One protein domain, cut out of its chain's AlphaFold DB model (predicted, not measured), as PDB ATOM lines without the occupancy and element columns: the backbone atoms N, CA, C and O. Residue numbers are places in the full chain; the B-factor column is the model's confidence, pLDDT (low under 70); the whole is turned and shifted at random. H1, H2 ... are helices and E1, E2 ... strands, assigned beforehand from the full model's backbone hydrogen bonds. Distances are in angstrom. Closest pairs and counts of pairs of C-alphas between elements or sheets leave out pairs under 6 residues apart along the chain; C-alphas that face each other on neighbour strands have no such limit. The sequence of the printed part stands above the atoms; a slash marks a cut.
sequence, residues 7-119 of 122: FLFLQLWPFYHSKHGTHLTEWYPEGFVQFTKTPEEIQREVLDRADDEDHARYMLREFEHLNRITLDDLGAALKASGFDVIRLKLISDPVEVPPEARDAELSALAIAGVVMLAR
ATOM      1  N   PHE A   7     210.904 222.339 185.813       94.81
ATOM      2  CA  PHE A   7     211.442 221.060 186.265       94.81
ATOM      3  C   PHE A   7     210.721 220.594 187.534       94.81
ATOM      4  O   PHE A   7     210.454 221.391 188.438       94.81
ATOM      5  N   LEU A   8     210.453 219.293 187.619       95.62
ATOM      6  CA  LEU A   8     209.971 218.634 188.824       95.62
ATOM      7  C   LEU A   8     211.164 218.060 189.588       95.62
ATOM      8  O   LEU A   8     211.863 217.181 189.087       95.62
ATOM      9  N   PHE A   9     211.366 218.533 190.812       96.56
ATOM     10  CA  PHE A   9     212.240 217.887 191.783       96.56
ATOM     11  C   PHE A   9     211.383 217.082 192.758       96.56
ATOM     12  O   PHE A   9     210.430 217.620 193.322       96.56
ATOM     13  N   LEU A  10     211.726 215.812 192.959       96.06
ATOM     14  CA  LEU A  10     211.052 214.933 193.906       96.06
ATOM     15  C   LEU A  10     212.091 214.199 194.748       96.06
ATOM     16  O   LEU A  10     213.042 213.620 194.222       96.06
ATOM     17  N   GLN A  11     211.872 214.195 196.056       97.25
ATOM     18  CA  GLN A  11     212.534 213.289 196.979       97.25
ATOM     19  C   GLN A  11     211.460 212.430 197.636       97.25
ATOM     20  O   GLN A  11     210.500 212.963 198.187       97.25
ATOM     21  N   LEU A  12     211.635 211.114 197.567       95.75
ATOM     22  CA  LEU A  12     210.756 210.140 198.198       95.75
ATOM     23  C   LEU A  12     211.624 209.181 198.997       95.75
ATOM     24  O   LEU A  12     212.511 208.532 198.444       95.75
ATOM     25  N   TRP A  13     211.383 209.119 200.297       95.12
ATOM     26  CA  TRP A  13     211.966 208.125 201.181       95.12
ATOM     27  C   TRP A  13     211.107 208.024 202.444       95.12
ATOM     28  O   TRP A  13     210.727 209.074 202.974       95.12
ATOM     29  N   PRO A  14     210.861 206.815 202.962       95.50
ATOM     30  CA  PRO A  14     211.150 205.512 202.362       95.50
ATOM     31  C   PRO A  14     210.078 205.031 201.354       95.50
ATOM     32  O   PRO A  14     208.940 205.493 201.364       95.50
ATOM     33  N   PHE A  15     210.425 204.070 200.491       97.12
ATOM     34  CA  PHE A  15     209.449 203.234 199.775       97.12
ATOM     35  C   PHE A  15     208.912 202.130 200.694       97.12
ATOM     36  O   PHE A  15     209.677 201.554 201.470       97.12
ATOM     37  N   TYR A  16     207.630 201.770 200.554       97.25
ATOM     38  CA  TYR A  16     206.927 200.843 201.458       97.25
ATOM     39  C   TYR A  16     207.600 199.471 201.623       97.25
ATOM     40  O   TYR A  16     207.671 198.939 202.727       97.25
ATOM     41  N   HIS A  17     208.121 198.892 200.540       96.06
ATOM     42  CA  HIS A  17     208.749 197.566 200.581       96.06
ATOM     43  C   HIS A  17     210.189 197.577 201.115       96.06
ATOM     44  O   HIS A  17     210.752 196.516 201.366       96.06
ATOM     45  N   SER A  18     210.774 198.751 201.350       96.62
ATOM     46  CA  SER A  18     212.114 198.853 201.921       96.62
ATOM     47  C   SER A  18     212.128 198.577 203.429       96.62
ATOM     48  O   SER A  18     211.086 198.565 204.091       96.62
ATOM     49  N   LYS A  19     213.330 198.403 203.995       96.31
ATOM     50  CA  LYS A  19     213.548 198.092 205.419       96.31
ATOM     51  C   LYS A  19     212.731 198.976 206.368       96.31
ATOM     52  O   LYS A  19     212.115 198.467 207.292       96.31
ATOM     53  N   HIS A  20     212.670 200.282 206.133       95.81
ATOM     54  CA  HIS A  20     211.950 201.218 207.009       95.81
ATOM     55  C   HIS A  20     210.682 201.789 206.366       95.81
ATOM     56  O   HIS A  20     210.161 202.808 206.810       95.81
ATOM     57  N   GLY A  21     210.164 201.108 205.341       96.19
ATOM     58  CA  GLY A  21     209.053 201.563 204.513       96.19
ATOM     59  C   GLY A  21     207.733 201.802 205.234       96.19
ATOM     60  O   GLY A  21     206.887 202.494 204.689       96.19
ATOM     61  N   THR A  22     207.550 201.285 206.449       97.00
ATOM     62  CA  THR A  22     206.326 201.485 207.240       97.00
ATOM     63  C   THR A  22     206.299 202.785 208.029       97.00
ATOM     64  O   THR A  22     205.266 203.092 208.608       97.00
ATOM     65  N   HIS A  23     207.407 203.533 208.092       95.75
ATOM     66  CA  HIS A  23     207.569 204.712 208.957       95.75
ATOM     67  C   HIS A  23     207.426 204.431 210.468       95.75
ATOM     68  O   HIS A  23     207.453 205.356 211.271       95.75
ATOM     69  N   LEU A  24     207.343 203.164 210.883       97.31
ATOM     70  CA  LEU A  24     207.182 202.761 212.285       97.31
ATOM     71  C   LEU A  24     208.524 202.394 212.940       97.31
ATOM     72  O   LEU A  24     208.586 201.497 213.778       97.31
ATOM     73  N   THR A  25     209.615 203.064 212.558       95.50
ATOM     74  CA  THR A  25     210.984 202.769 213.033       95.50
ATOM     75  C   THR A  25     211.153 202.900 214.544       95.50
ATOM     76  O   THR A  25     212.044 202.278 215.107       95.50
ATOM     77  N   GLU A  26     210.306 203.695 215.194       96.50
ATOM     78  CA  GLU A  26     210.272 203.846 216.651       96.50
ATOM     79  C   GLU A  26     209.880 202.537 217.359       96.50
ATOM     80  O   GLU A  26     210.467 202.179 218.378       96.50
ATOM     81  N   TRP A  27     208.955 201.768 216.775       97.75
ATOM     82  CA  TRP A  27     208.508 200.481 217.318       97.75
ATOM     83  C   TRP A  27     209.236 199.282 216.700       97.75
ATOM     84  O   TRP A  27     209.375 198.247 217.356       97.75
ATOM     85  N   TYR A  28     209.722 199.420 215.465       96.94
ATOM     86  CA  TYR A  28     210.393 198.363 214.704       96.94
ATOM     87  C   TYR A  28     211.728 198.864 214.126       96.94
ATOM     88  O   TYR A  28     211.841 199.062 212.908       96.94
ATOM     89  N   PRO A  29     212.748 199.098 214.972       95.12
ATOM     90  CA  PRO A  29     214.049 199.602 214.527       95.12
ATOM     91  C   PRO A  29     214.792 198.621 213.607       95.12
ATOM     92  O   PRO A  29     215.646 199.032 212.823       95.12
ATOM     93  N   GLU A  30     214.455 197.333 213.642       93.38
ATOM     94  CA  GLU A  30     215.005 196.305 212.756       93.38
ATOM     95  C   GLU A  30     214.431 196.395 211.332       93.38
ATOM     96  O   GLU A  30     215.099 196.009 210.372       93.38
ATOM     97  N   GLY A  31     213.235 196.972 211.177       95.06
ATOM     98  CA  GLY A  31     212.556 197.128 209.895       95.06
ATOM     99  C   GLY A  31     211.837 195.874 209.382       95.06
ATOM    100  O   GLY A  31     211.684 194.882 210.086       95.06
ATOM    101  N   PHE A  32     211.351 195.953 208.141       96.50
ATOM    102  CA  PHE A  32     210.623 194.910 207.404       96.50
ATOM    103  C   PHE A  32     209.365 194.355 208.090       96.50
ATOM    104  O   PHE A  32     208.868 193.296 207.709       96.50
ATOM    105  N   VAL A  33     208.803 195.079 209.059       97.19
ATOM    106  CA  VAL A  33     207.620 194.638 209.811       97.19
ATOM    107  C   VAL A  33     206.416 194.319 208.909       97.19
ATOM    108  O   VAL A  33     205.649 193.407 209.197       97.19
ATOM    109  N   GLN A  34     206.298 194.992 207.762       96.38
ATOM    110  CA  GLN A  34     205.273 194.741 206.745       96.38
ATOM    111  C   GLN A  34     205.334 193.347 206.103       96.38
ATOM    112  O   GLN A  34     204.376 192.945 205.450       96.38
ATOM    113  N   PHE A  35     206.454 192.631 206.244       96.50
ATOM    114  CA  PHE A  35     206.607 191.254 205.768       96.50
ATOM    115  C   PHE A  35     206.447 190.224 206.886       96.50
ATOM    116  O   PHE A  35     206.180 189.062 206.600       96.50
ATOM    117  N   THR A  36     206.612 190.623 208.149       95.25
ATOM    118  CA  THR A  36     206.642 189.694 209.288       95.25
ATOM    119  C   THR A  36     205.366 189.709 210.122       95.25
ATOM    120  O   THR A  36     205.162 188.792 210.918       95.25
ATOM    121  N   LYS A  37     204.511 190.728 209.962       96.81
ATOM    122  CA  LYS A  37     203.285 190.917 210.748       96.81
ATOM    123  C   LYS A  37     202.126 191.407 209.892       96.81
ATOM    124  O   LYS A  37     202.321 192.115 208.902       96.81
ATOM    125  N   THR A  38     200.905 191.085 210.311       97.31
ATOM    126  CA  THR A  38     199.702 191.684 209.721       97.31
ATOM    127  C   THR A  38     199.518 193.131 210.196       97.31
ATOM    128  O   THR A  38     200.028 193.506 211.259       97.31
ATOM    129  N   PRO A  39     198.766 193.974 209.462       97.06
ATOM    130  CA  PRO A  39     198.440 195.328 209.916       97.06
ATOM    131  C   PRO A  39     197.791 195.371 211.308       97.06
ATOM    132  O   PRO A  39     198.106 196.255 212.099       97.06
ATOM    133  N   GLU A  40     196.939 194.402 211.642       98.06
ATOM    134  CA  GLU A  40     196.255 194.326 212.939       98.06
ATOM    135  C   GLU A  40     197.220 193.984 214.080       98.06
ATOM    136  O   GLU A  40     197.079 194.496 215.192       98.06
ATOM    137  N   GLU A  41     198.202 193.116 213.820       98.31
ATOM    138  CA  GLU A  41     199.279 192.816 214.767       98.31
ATOM    139  C   GLU A  41     200.157 194.046 214.993       98.31
ATOM    140  O   GLU A  41     200.427 194.399 216.141       98.31
ATOM    141  N   ILE A  42     200.523 194.744 213.912       98.25
ATOM    142  CA  ILE A  42     201.298 195.987 213.971       98.25
ATOM    143  C   ILE A  42     200.566 197.036 214.804       98.25
ATOM    144  O   ILE A  42     201.164 197.627 215.702       98.25
ATOM    145  N   GLN A  43     199.279 197.254 214.525       98.12
ATOM    146  CA  GLN A  43     198.456 198.235 215.222       98.12
ATOM    147  C   GLN A  43     198.384 197.950 216.722       98.12
ATOM    148  O   GLN A  43     198.565 198.861 217.531       98.12
ATOM    149  N   ARG A  44     198.142 196.689 217.091       98.25
ATOM    150  CA  ARG A  44     198.083 196.263 218.489       98.25
ATOM    151  C   ARG A  44     199.415 196.500 219.195       98.25
ATOM    152  O   ARG A  44     199.441 197.167 220.218       98.25
ATOM    153  N   GLU A  45     200.514 196.017 218.622       98.19
ATOM    154  CA  GLU A  45     201.841 196.128 219.236       98.19
ATOM    155  C   GLU A  45     202.325 197.575 219.368       98.19
ATOM    156  O   GLU A  45     202.976 197.909 220.355       98.19
ATOM    157  N   VAL A  46     202.008 198.437 218.396       98.19
ATOM    158  CA  VAL A  46     202.334 199.868 218.465       98.19
ATOM    159  C   VAL A  46     201.591 200.536 219.620       98.19
ATOM    160  O   VAL A  46     202.219 201.245 220.400       98.19
ATOM    161  N   LEU A  47     200.285 200.283 219.765       97.94
ATOM    162  CA  LEU A  47     199.487 200.853 220.855       97.94
ATOM    163  C   LEU A  47     199.897 200.296 222.225       97.94
ATOM    164  O   LEU A  47     199.994 201.060 223.180       97.94
ATOM    165  N   ASP A  48     200.196 198.999 222.318       97.75
ATOM    166  CA  ASP A  48     200.603 198.349 223.572       97.75
ATOM    167  C   ASP A  48     201.965 198.851 224.089       97.75
ATOM    168  O   ASP A  48     202.240 198.791 225.287       97.75
ATOM    169  N   ARG A  49     202.835 199.323 223.187       97.12
ATOM    170  CA  ARG A  49     204.201 199.789 223.490       97.12
ATOM    171  C   ARG A  49     204.339 201.316 223.486       97.12
ATOM    172  O   ARG A  49     205.458 201.803 223.626       97.12
ATOM    173  N   ALA A  50     203.261 202.061 223.255       96.69
ATOM    174  CA  ALA A  50     203.309 203.512 223.121       96.69
ATOM    175  C   ALA A  50     203.394 204.212 224.484       96.69
ATOM    176  O   ALA A  50     202.508 204.056 225.321       96.69
ATOM    177  N   ASP A  51     204.414 205.053 224.664       95.56
ATOM    178  CA  ASP A  51     204.462 206.013 225.778       95.56
ATOM    179  C   ASP A  51     203.528 207.216 225.524       95.56
ATOM    180  O   ASP A  51     202.974 207.794 226.458       95.56
ATOM    181  N   ASP A  52     203.334 207.574 224.248       97.38
ATOM    182  CA  ASP A  52     202.409 208.606 223.770       97.38
ATOM    183  C   ASP A  52     201.394 207.980 222.798       97.38
ATOM    184  O   ASP A  52     201.701 207.668 221.642       97.38
ATOM    185  N   GLU A  53     200.167 207.773 223.283       96.75
ATOM    186  CA  GLU A  53     199.102 207.128 222.512       96.75
ATOM    187  C   GLU A  53     198.626 207.985 221.325       96.75
ATOM    188  O   GLU A  53     198.288 207.441 220.270       96.75
ATOM    189  N   ASP A  54     198.619 209.314 221.452       97.88
ATOM    190  CA  ASP A  54     198.167 210.208 220.382       97.88
ATOM    191  C   ASP A  54     199.160 210.203 219.216       97.88
ATOM    192  O   ASP A  54     198.755 210.107 218.047       97.88
ATOM    193  N   HIS A  55     200.458 210.227 219.530       97.56
ATOM    194  CA  HIS A  55     201.531 210.051 218.551       97.56
ATOM    195  C   HIS A  55     201.456 208.678 217.876       97.56
ATOM    196  O   HIS A  55     201.450 208.591 216.646       97.56
ATOM    197  N   ALA A  56     201.289 207.600 218.647       98.19
ATOM    198  CA  ALA A  56     201.148 206.251 218.102       98.19
ATOM    199  C   ALA A  56     199.950 206.130 217.146       98.19
ATOM    200  O   ALA A  56     200.071 205.602 216.038       98.19
ATOM    201  N   ARG A  57     198.790 206.684 217.525       98.06
ATOM    202  CA  ARG A  57     197.595 206.719 216.668       98.06
ATOM    203  C   ARG A  57     197.806 207.559 215.415       98.06
ATOM    204  O   ARG A  57     197.251 207.218 214.372       98.06
ATOM    205  N   TYR A  58     198.558 208.653 215.494       97.94
ATOM    206  CA  TYR A  58     198.935 209.434 214.318       97.94
ATOM    207  C   TYR A  58     199.806 208.614 213.361       97.94
ATOM    208  O   TYR A  58     199.451 208.479 212.192       97.94
ATOM    209  N   MET A  59     200.865 207.984 213.866       98.06
ATOM    210  CA  MET A  59     201.774 207.175 213.053       98.06
ATOM    211  C   MET A  59     201.088 205.956 212.423       98.06
ATOM    212  O   MET A  59     201.362 205.621 211.273       98.06
ATOM    213  N   LEU A  60     200.150 205.323 213.131       98.25
ATOM    214  CA  LEU A  60     199.347 204.231 212.580       98.25
ATOM    215  C   LEU A  60     198.429 204.690 211.444       98.25
ATOM    216  O   LEU A  60     198.322 203.994 210.437       98.25
ATOM    217  N   ARG A  61     197.830 205.885 211.554       97.62
ATOM    218  CA  ARG A  61     197.070 206.465 210.437       97.62
ATOM    219  C   ARG A  61     197.964 206.718 209.229       97.62
ATOM    220  O   ARG A  61     197.543 206.423 208.117       97.62
ATOM    221  N   GLU A  62     199.181 207.227 209.425       96.50
ATOM    222  CA  GLU A  62     200.126 207.397 208.314       96.50
ATOM    223  C   GLU A  62     200.448 206.041 207.669       96.50
ATOM    224  O   GLU A  62     200.306 205.905 206.456       96.50
ATOM    225  N   PHE A  63     200.774 205.021 208.475       97.31
ATOM    226  CA  PHE A  63     201.059 203.655 208.016       97.31
ATOM    227  C   PHE A  63     199.937 203.062 207.147       97.31
ATOM    228  O   PHE A  63     200.215 202.484 206.094       97.31
ATOM    229  N   GLU A  64     198.676 203.236 207.548       96.38
ATOM    230  CA  GLU A  64     197.502 202.755 206.804       96.38
ATOM    231  C   GLU A  64     197.361 203.392 205.412       96.38
ATOM    232  O   GLU A  64     196.833 202.760 204.493       96.38
ATOM    233  N   HIS A  65     197.846 204.625 205.240       95.62
ATOM    234  CA  HIS A  65     197.694 205.413 204.013       95.62
ATOM    235  C   HIS A  65     198.963 205.467 203.154       95.62
ATOM    236  O   HIS A  65     198.977 206.142 202.118       95.62
ATOM    237  N   LEU A  66     200.026 204.754 203.540       95.19
ATOM    238  CA  LEU A  66     201.254 204.703 202.752       95.19
ATOM    239  C   LEU A  66     200.982 204.149 201.354       95.19
ATOM    240  O   LEU A  66     200.387 203.084 201.162       95.19
ATOM    241  N   ASN A  67     201.476 204.871 200.353       91.81
ATOM    242  CA  ASN A  67     201.467 204.376 198.990       91.81
ATOM    243  C   ASN A  67     202.464 203.213 198.863       91.81
ATOM    244  O   ASN A  67     203.552 203.233 199.435       91.81
ATOM    245  N   ARG A  68     202.088 202.191 198.094       95.19
ATOM    246  CA  ARG A  68     202.916 200.999 197.854       95.19
ATOM    247  C   ARG A  68     203.618 201.047 196.499       95.19
ATOM    248  O   ARG A  68     203.892 200.006 195.918       95.19
ATOM    249  N   ILE A  69     203.843 202.249 195.965       95.25
ATOM    250  CA  ILE A  69     204.448 202.393 194.642       95.25
ATOM    251  C   ILE A  69     205.910 201.956 194.701       95.25
ATOM    252  O   ILE A  69     206.631 202.262 195.653       95.25
ATOM    253  N   THR A  70     206.356 201.271 193.660       95.25
ATOM    254  CA  THR A  70     207.774 201.023 193.413       95.25
ATOM    255  C   THR A  70     208.414 202.220 192.702       95.25
ATOM    256  O   THR A  70     207.742 203.156 192.255       95.25
ATOM    257  N   LEU A  71     209.741 202.194 192.553       96.31
ATOM    258  CA  LEU A  71     210.435 203.155 191.697       96.31
ATOM    259  C   LEU A  71     209.932 203.097 190.245       96.31
ATOM    260  O   LEU A  71     209.820 204.136 189.590       96.31
ATOM    261  N   ASP A  72     209.606 201.905 189.753       95.19
ATOM    262  CA  ASP A  72     209.129 201.727 188.384       95.19
ATOM    263  C   ASP A  72     207.710 202.272 188.211       95.19
ATOM    264  O   ASP A  72     207.448 202.969 187.227       95.19
ATOM    265  N   ASP A  73     206.834 202.083 189.204       96.38
ATOM    266  CA  ASP A  73     205.502 202.700 189.231       96.38
ATOM    267  C   ASP A  73     205.592 204.229 189.240       96.38
ATOM    268  O   ASP A  73     204.907 204.906 188.470       96.38
ATOM    269  N   LEU A  74     206.485 204.789 190.064       96.12
ATOM    270  CA  LEU A  74     206.746 206.229 190.097       96.12
ATOM    271  C   LEU A  74     207.255 206.729 188.737       96.12
ATOM    272  O   LEU A  74     206.787 207.748 188.222       96.12
ATOM    273  N   GLY A  75     208.187 205.999 188.124       96.50
ATOM    274  CA  GLY A  75     208.693 206.295 186.788       96.50
ATOM    275  C   GLY A  75     207.591 206.261 185.727       96.50
ATOM    276  O   GLY A  75     207.524 207.156 184.882       96.50
ATOM    277  N   ALA A  76     206.706 205.266 185.772       97.12
ATOM    278  CA  ALA A  76     205.564 205.152 184.873       97.12
ATOM    279  C   ALA A  76     204.565 206.301 185.070       97.12
ATOM    280  O   ALA A  76     204.144 206.912 184.084       97.12
ATOM    281  N   ALA A  77     204.251 206.658 186.317       96.81
ATOM    282  CA  ALA A  77     203.356 207.765 186.645       96.81
ATOM    283  C   ALA A  77     203.894 209.112 186.131       96.81
ATOM    284  O   ALA A  77     203.148 209.894 185.537       96.81
ATOM    285  N   LEU A  78     205.199 209.368 186.281       96.00
ATOM    286  CA  LEU A  78     205.844 210.566 185.736       96.00
ATOM    287  C   LEU A  78     205.767 210.616 184.207       96.00
ATOM    288  O   LEU A  78     205.378 211.641 183.645       96.00
ATOM    289  N   LYS A  79     206.067 209.500 183.534       96.56
ATOM    290  CA  LYS A  79     205.962 209.400 182.069       96.56
ATOM    291  C   LYS A  79     204.532 209.640 181.587       96.56
ATOM    292  O   LYS A  79     204.339 210.380 180.623       96.56
ATOM    293  N   ALA A  80     203.546 209.046 182.259       96.94
ATOM    294  CA  ALA A  80     202.126 209.242 181.966       96.94
ATOM    295  C   ALA A  80     201.680 210.696 182.194       96.94
ATOM    296  O   ALA A  80     200.808 211.192 181.489       96.94
ATOM    297  N   SER A  81     202.330 211.395 183.127       94.56
ATOM    298  CA  SER A  81     202.090 212.810 183.434       94.56
ATOM    299  C   SER A  81     202.852 213.778 182.519       94.56
ATOM    300  O   SER A  81     202.853 214.981 182.771       94.56
ATOM    301  N   GLY A  82     203.518 213.279 181.471       95.94
ATOM    302  CA  GLY A  82     204.246 214.111 180.516       95.94
ATOM    303  C   GLY A  82     205.626 214.554 181.000       95.94
ATOM    304  O   GLY A  82     206.092 215.603 180.577       95.94
ATOM    305  N   PHE A  83     206.288 213.783 181.866       97.00
ATOM    306  CA  PHE A  83     207.650 214.067 182.323       97.00
ATOM    307  C   PHE A  83     208.654 213.000 181.876       97.00
ATOM    308  O   PHE A  83     208.360 211.805 181.862       97.00
ATOM    309  N   ASP A  84     209.880 213.434 181.591       96.88
ATOM    310  CA  ASP A  84     211.047 212.561 181.466       96.88
ATOM    311  C   ASP A  84     211.980 212.752 182.662       96.88
ATOM    312  O   ASP A  84     212.388 213.873 182.981       96.88
ATOM    313  N   VAL A  85     212.357 211.646 183.305       96.69
ATOM    314  CA  VAL A  85     213.377 211.639 184.359       96.69
ATOM    315  C   VAL A  85     214.745 211.854 183.717       96.69
ATOM    316  O   VAL A  85     215.173 211.063 182.882       96.69
ATOM    317  N   ILE A  86     215.441 212.917 184.118       97.00
ATOM    318  CA  ILE A  86     216.756 213.297 183.569       97.00
ATOM    319  C   ILE A  86     217.894 213.125 184.572       97.00
ATOM    320  O   ILE A  86     219.065 213.140 184.195       97.00
ATOM    321  N   ARG A  87     217.569 212.970 185.858       97.88
ATOM    322  CA  ARG A  87     218.533 212.629 186.901       97.88
ATOM    323  C   ARG A  87     217.857 211.797 187.977       97.88
ATOM    324  O   ARG A  87     216.776 212.151 188.438       97.88
ATOM    325  N   LEU A  88     218.536 210.737 188.398       97.88
ATOM    326  CA  LEU A  88     218.087 209.824 189.437       97.88
ATOM    327  C   LEU A  88     219.255 209.530 190.380       97.88
ATOM    328  O   LEU A  88     220.337 209.151 189.936       97.88
ATOM    329  N   LYS A  89     219.033 209.714 191.677       98.31
ATOM    330  CA  LYS A  89     219.907 209.251 192.753       98.31
ATOM    331  C   LYS A  89     219.099 208.280 193.607       98.31
ATOM    332  O   LYS A  89     218.050 208.663 194.120       98.31
ATOM    333  N   LEU A  90     219.597 207.060 193.769       97.88
ATOM    334  CA  LEU A  90     219.003 206.080 194.672       97.88
ATOM    335  C   LEU A  90     219.422 206.377 196.118       97.88
ATOM    336  O   LEU A  90     220.548 206.812 196.374       97.88
ATOM    337  N   ILE A  91     218.499 206.155 197.045       97.44
ATOM    338  CA  ILE A  91     218.754 206.062 198.480       97.44
ATOM    339  C   ILE A  91     218.656 204.574 198.809       97.44
ATOM    340  O   ILE A  91     217.623 203.956 198.561       97.44
ATOM    341  N   SER A  92     219.740 203.996 199.312       95.81
ATOM    342  CA  SER A  92     219.843 202.571 199.624       95.81
ATOM    343  C   SER A  92     220.889 202.367 200.708       95.81
ATOM    344  O   SER A  92     221.946 202.995 200.643       95.81
ATOM    345  N   ASP A  93     220.633 201.422 201.601       90.69
ATOM    346  CA  ASP A  93     221.590 200.928 202.588       90.69
ATOM    347  C   ASP A  93     221.721 199.405 202.441       90.69
ATOM    348  O   ASP A  93     220.811 198.765 201.904       90.69
ATOM    349  N   PRO A  94     222.824 198.791 202.902       92.75
ATOM    350  CA  PRO A  94     222.879 197.344 203.053       92.75
ATOM    351  C   PRO A  94     221.733 196.858 203.947       92.75
ATOM    352  O   PRO A  94     221.515 197.389 205.038       92.75
ATOM    353  N   VAL A  95     221.010 195.837 203.491       91.25
ATOM    354  CA  VAL A  95     219.902 195.236 204.238       91.25
ATOM    355  C   VAL A  95     220.134 193.747 204.425       91.25
ATOM    356  O   VAL A  95     220.574 193.045 203.514       91.25
ATOM    357  N   GLU A  96     219.801 193.261 205.613       92.94
ATOM    358  CA  GLU A  96     219.626 191.837 205.856       92.94
ATOM    359  C   GLU A  96     218.183 191.491 205.497       92.94
ATOM    360  O   GLU A  96     217.246 192.010 206.104       92.94
ATOM    361  N   VAL A  97     217.999 190.675 204.457       93.75
ATOM    362  CA  VAL A  97     216.663 190.308 203.972       93.75
ATOM    363  C   VAL A  97     216.076 189.229 204.890       93.75
ATOM    364  O   VAL A  97     216.637 188.125 204.944       93.75
ATOM    365  N   PRO A  98     214.962 189.502 205.597       93.38
ATOM    366  CA  PRO A  98     214.338 188.507 206.455       93.38
ATOM    367  C   PRO A  98     213.742 187.368 205.609       93.38
ATOM    368  O   PRO A  98     213.386 187.594 204.446       93.38
ATOM    369  N   PRO A  99     213.641 186.136 206.145       95.69
ATOM    370  CA  PRO A  99     213.077 184.992 205.425       95.69
ATOM    371  C   PRO A  99     211.731 185.274 204.751       95.69
ATOM    372  O   PRO A  99     211.520 184.846 203.620       95.69
ATOM    373  N   GLU A 100     210.875 186.043 205.415       96.00
ATOM    374  CA  GLU A 100     209.521 186.399 204.995       96.00
ATOM    375  C   GLU A 100     209.493 187.349 203.786       96.00
ATOM    376  O   GLU A 100     208.495 187.416 203.075       96.00
ATOM    377  N   ALA A 101     210.592 188.062 203.515       94.94
ATOM    378  CA  ALA A 101     210.712 188.980 202.384       94.94
ATOM    379  C   ALA A 101     211.465 188.374 201.185       94.94
ATOM    380  O   ALA A 101     211.666 189.059 200.187       94.94
ATOM    381  N   ARG A 102     211.906 187.109 201.249       93.12
ATOM    382  CA  ARG A 102     212.775 186.510 200.211       93.12
ATOM    383  C   ARG A 102     212.118 186.359 198.842       93.12
ATOM    384  O   ARG A 102     212.834 186.348 197.846       93.12
ATOM    385  N   ASP A 103     210.794 186.260 198.809       94.00
ATOM    386  CA  ASP A 103     210.028 186.171 197.565       94.00
ATOM    387  C   ASP A 103     209.688 187.555 196.982       94.00
ATOM    388  O   ASP A 103     209.156 187.648 195.876       94.00
ATOM    389  N   ALA A 104     209.989 188.642 197.704       93.69
ATOM    390  CA  ALA A 104     209.806 189.994 197.199       93.69
ATOM    391  C   ALA A 104     210.877 190.352 196.159       93.69
ATOM    392  O   ALA A 104     211.997 189.834 196.157       93.69
ATOM    393  N   GLU A 105     210.549 191.297 195.280       93.81
ATOM    394  CA  GLU A 105     211.502 191.787 194.291       93.81
ATOM    395  C   GLU A 105     212.709 192.447 194.968       93.81
ATOM    396  O   GLU A 105     212.571 193.371 195.774       93.81
ATOM    397  N   LEU A 106     213.920 192.018 194.597       93.94
ATOM    398  CA  LEU A 106     215.157 192.543 195.184       93.94
ATOM    399  C   LEU A 106     215.291 194.062 195.019       93.94
ATOM    400  O   LEU A 106     215.810 194.729 195.909       93.94
ATOM    401  N   SER A 107     214.811 194.621 193.907       93.50
ATOM    402  CA  SER A 107     214.764 196.068 193.668       93.50
ATOM    403  C   SER A 107     213.891 196.792 194.696       93.50
ATOM    404  O   SER A 107     214.303 197.830 195.212       93.50
ATOM    405  N   ALA A 108     212.726 196.236 195.036       93.69
ATOM    406  CA  ALA A 108     211.802 196.807 196.014       93.69
ATOM    407  C   ALA A 108     212.372 196.780 197.444       93.69
ATOM    408  O   ALA A 108     212.100 197.684 198.232       93.69
ATOM    409  N   LEU A 109     213.197 195.776 197.760       95.06
ATOM    410  CA  LEU A 109     213.894 195.672 199.046       95.06
ATOM    411  C   LEU A 109     215.137 196.573 199.119       95.06
ATOM    412  O   LEU A 109     215.408 197.170 200.163       95.06
ATOM    413  N   ALA A 110     215.905 196.658 198.028       94.38
ATOM    414  CA  ALA A 110     217.199 197.340 197.989       94.38
ATOM    415  C   ALA A 110     217.088 198.861 197.790       94.38
ATOM    416  O   ALA A 110     217.965 199.608 198.229       94.38
ATOM    417  N   ILE A 111     216.036 199.338 197.121       96.69
ATOM    418  CA  ILE A 111     215.830 200.766 196.860       96.69
ATOM    419  C   ILE A 111     214.967 201.340 197.982       96.69
ATOM    420  O   ILE A 111     213.743 201.244 197.964       96.69
ATOM    421  N   ALA A 112     215.612 201.975 198.960       96.94
ATOM    422  CA  ALA A 112     214.922 202.599 200.083       96.94
ATOM    423  C   ALA A 112     214.216 203.901 199.696       96.94
ATOM    424  O   ALA A 112     213.226 204.270 200.311       96.94
ATOM    425  N   GLY A 113     214.699 204.612 198.683       97.69
ATOM    426  CA  GLY A 113     214.097 205.858 198.226       97.69
ATOM    427  C   GLY A 113     214.842 206.451 197.043       97.69
ATOM    428  O   GLY A 113     215.776 205.848 196.509       97.69
ATOM    429  N   VAL A 114     214.451 207.655 196.638       98.12
ATOM    430  CA  VAL A 114     215.070 208.383 195.530       98.12
ATOM    431  C   VAL A 114     215.115 209.884 195.755       98.12
ATOM    432  O   VAL A 114     214.266 210.474 196.420       98.12
ATOM    433  N   VAL A 115     216.087 210.510 195.103       98.31
ATOM    434  CA  VAL A 115     216.061 211.927 194.744       98.31
ATOM    435  C   VAL A 115     216.109 212.004 193.227       98.31
ATOM    436  O   VAL A 115     217.018 211.448 192.604       98.31
ATOM    437  N   MET A 116     215.149 212.687 192.616       97.38
ATOM    438  CA  MET A 116     215.031 212.741 191.167       97.38
ATOM    439  C   MET A 116     214.691 214.132 190.648       97.38
ATOM    440  O   MET A 116     214.038 214.939 191.310       97.38
ATOM    441  N   LEU A 117     215.149 214.384 189.426       97.94
ATOM    442  CA  LEU A 117     214.822 215.561 188.638       97.94
ATOM    443  C   LEU A 117     214.191 215.099 187.328       97.94
ATOM    444  O   LEU A 117     214.771 214.277 186.610       97.94
ATOM    445  N   ALA A 118     213.030 215.652 187.010       97.38
ATOM    446  CA  ALA A 118     212.319 215.399 185.772       97.38
ATOM    447  C   ALA A 118     212.018 216.713 185.042       97.38
ATOM    448  O   ALA A 118     211.835 217.760 185.665       97.38
ATOM    449  N   ARG A 119     211.982 216.656 183.712       96.12
ATOM    450  CA  ARG A 119     211.597 217.778 182.846       96.12
ATOM    451  C   ARG A 119     210.270 217.472 182.145       96.12
ATOM    452  O   ARG A 119     210.006 216.289 181.917       96.12
TER     453      ARG A 119
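AT A GLANCE: This is residues 7 to 119 of the 122 residues of the protein "Unannotated protein" of freshwater metagenome (UniProt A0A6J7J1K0). A small antiparallel sheet of three strands, with helix H4 over one face, makes one end of the domain, and the helical hairpin of H2 and H3 makes the other. The unnamed residues 13 to 32 run through the space between them, near short H1, while H5 follows a long loop on the way back to the sheet. The printed part has 113 residues, in the order E1 H1 H2 H3 H4 E2 H5 E3, with mixed helices and strands. It is only just compact, close to loose, with a radius of gyration of the C-alphas of 15.5 A and spans of 46 by 32 by 20 A.

IN THESE COORDINATES: E1, residues 8 to 12, begins at C-alpha (209.971, 218.634, 188.824) and is 12.7 A long. E3, residues 113 to 119, is 19.6 A long and ends at (211.597, 217.778, 182.846). E2, residues 83 to 91, is 21.2 A long and bends by 69 degrees at residue 86. H4 is residues 71 to 80, 14.2 A; H3 is 53 to 65, 18.6 A; H2 is 39 to 48, 14.2 A; H1 is 33 to 36 and H5 is 106 to 110.

HOW THE PARTS SIT: The sheet's order is E1, E3, E2. N 10 and O 116 of E1 and E3 are 3.0 A apart, and N 89 and O 115 of E2 and E3 2.8 A, both within hydrogen-bond range. H4 is on the sheet at a height of 8.6 A, in two layers, a helix on one face of a sheet; it runs along the strands, at 11 degrees to E2 on the local plane. H2 and H3, a hairpin, touch at Leu 47 and Ala 56, their closest C-alphas, 6.3 A apart, with a shallow tilt of 13 degrees, opposite ways. H1 is close to H2 but not clearly touching, with C-alphas 33 and 42 the closest, 7.7 A apart. H5 is likewise close to H4 but not clearly touching, with C-alphas 108 and 71 the closest, 7.8 A apart. In H2, H3, H4 and H5 every O i to N i+4 pair is within hydrogen-bond range; H1 is too short for one.

THE WHOLE: The C-alphas of Asp 48 and Arg 119, the two farthest apart, are 46.4 A apart. The links E1 to H1 and E2 to H5 are long. The printed part has no cut, and no printed residue is under 70 in pLDDT.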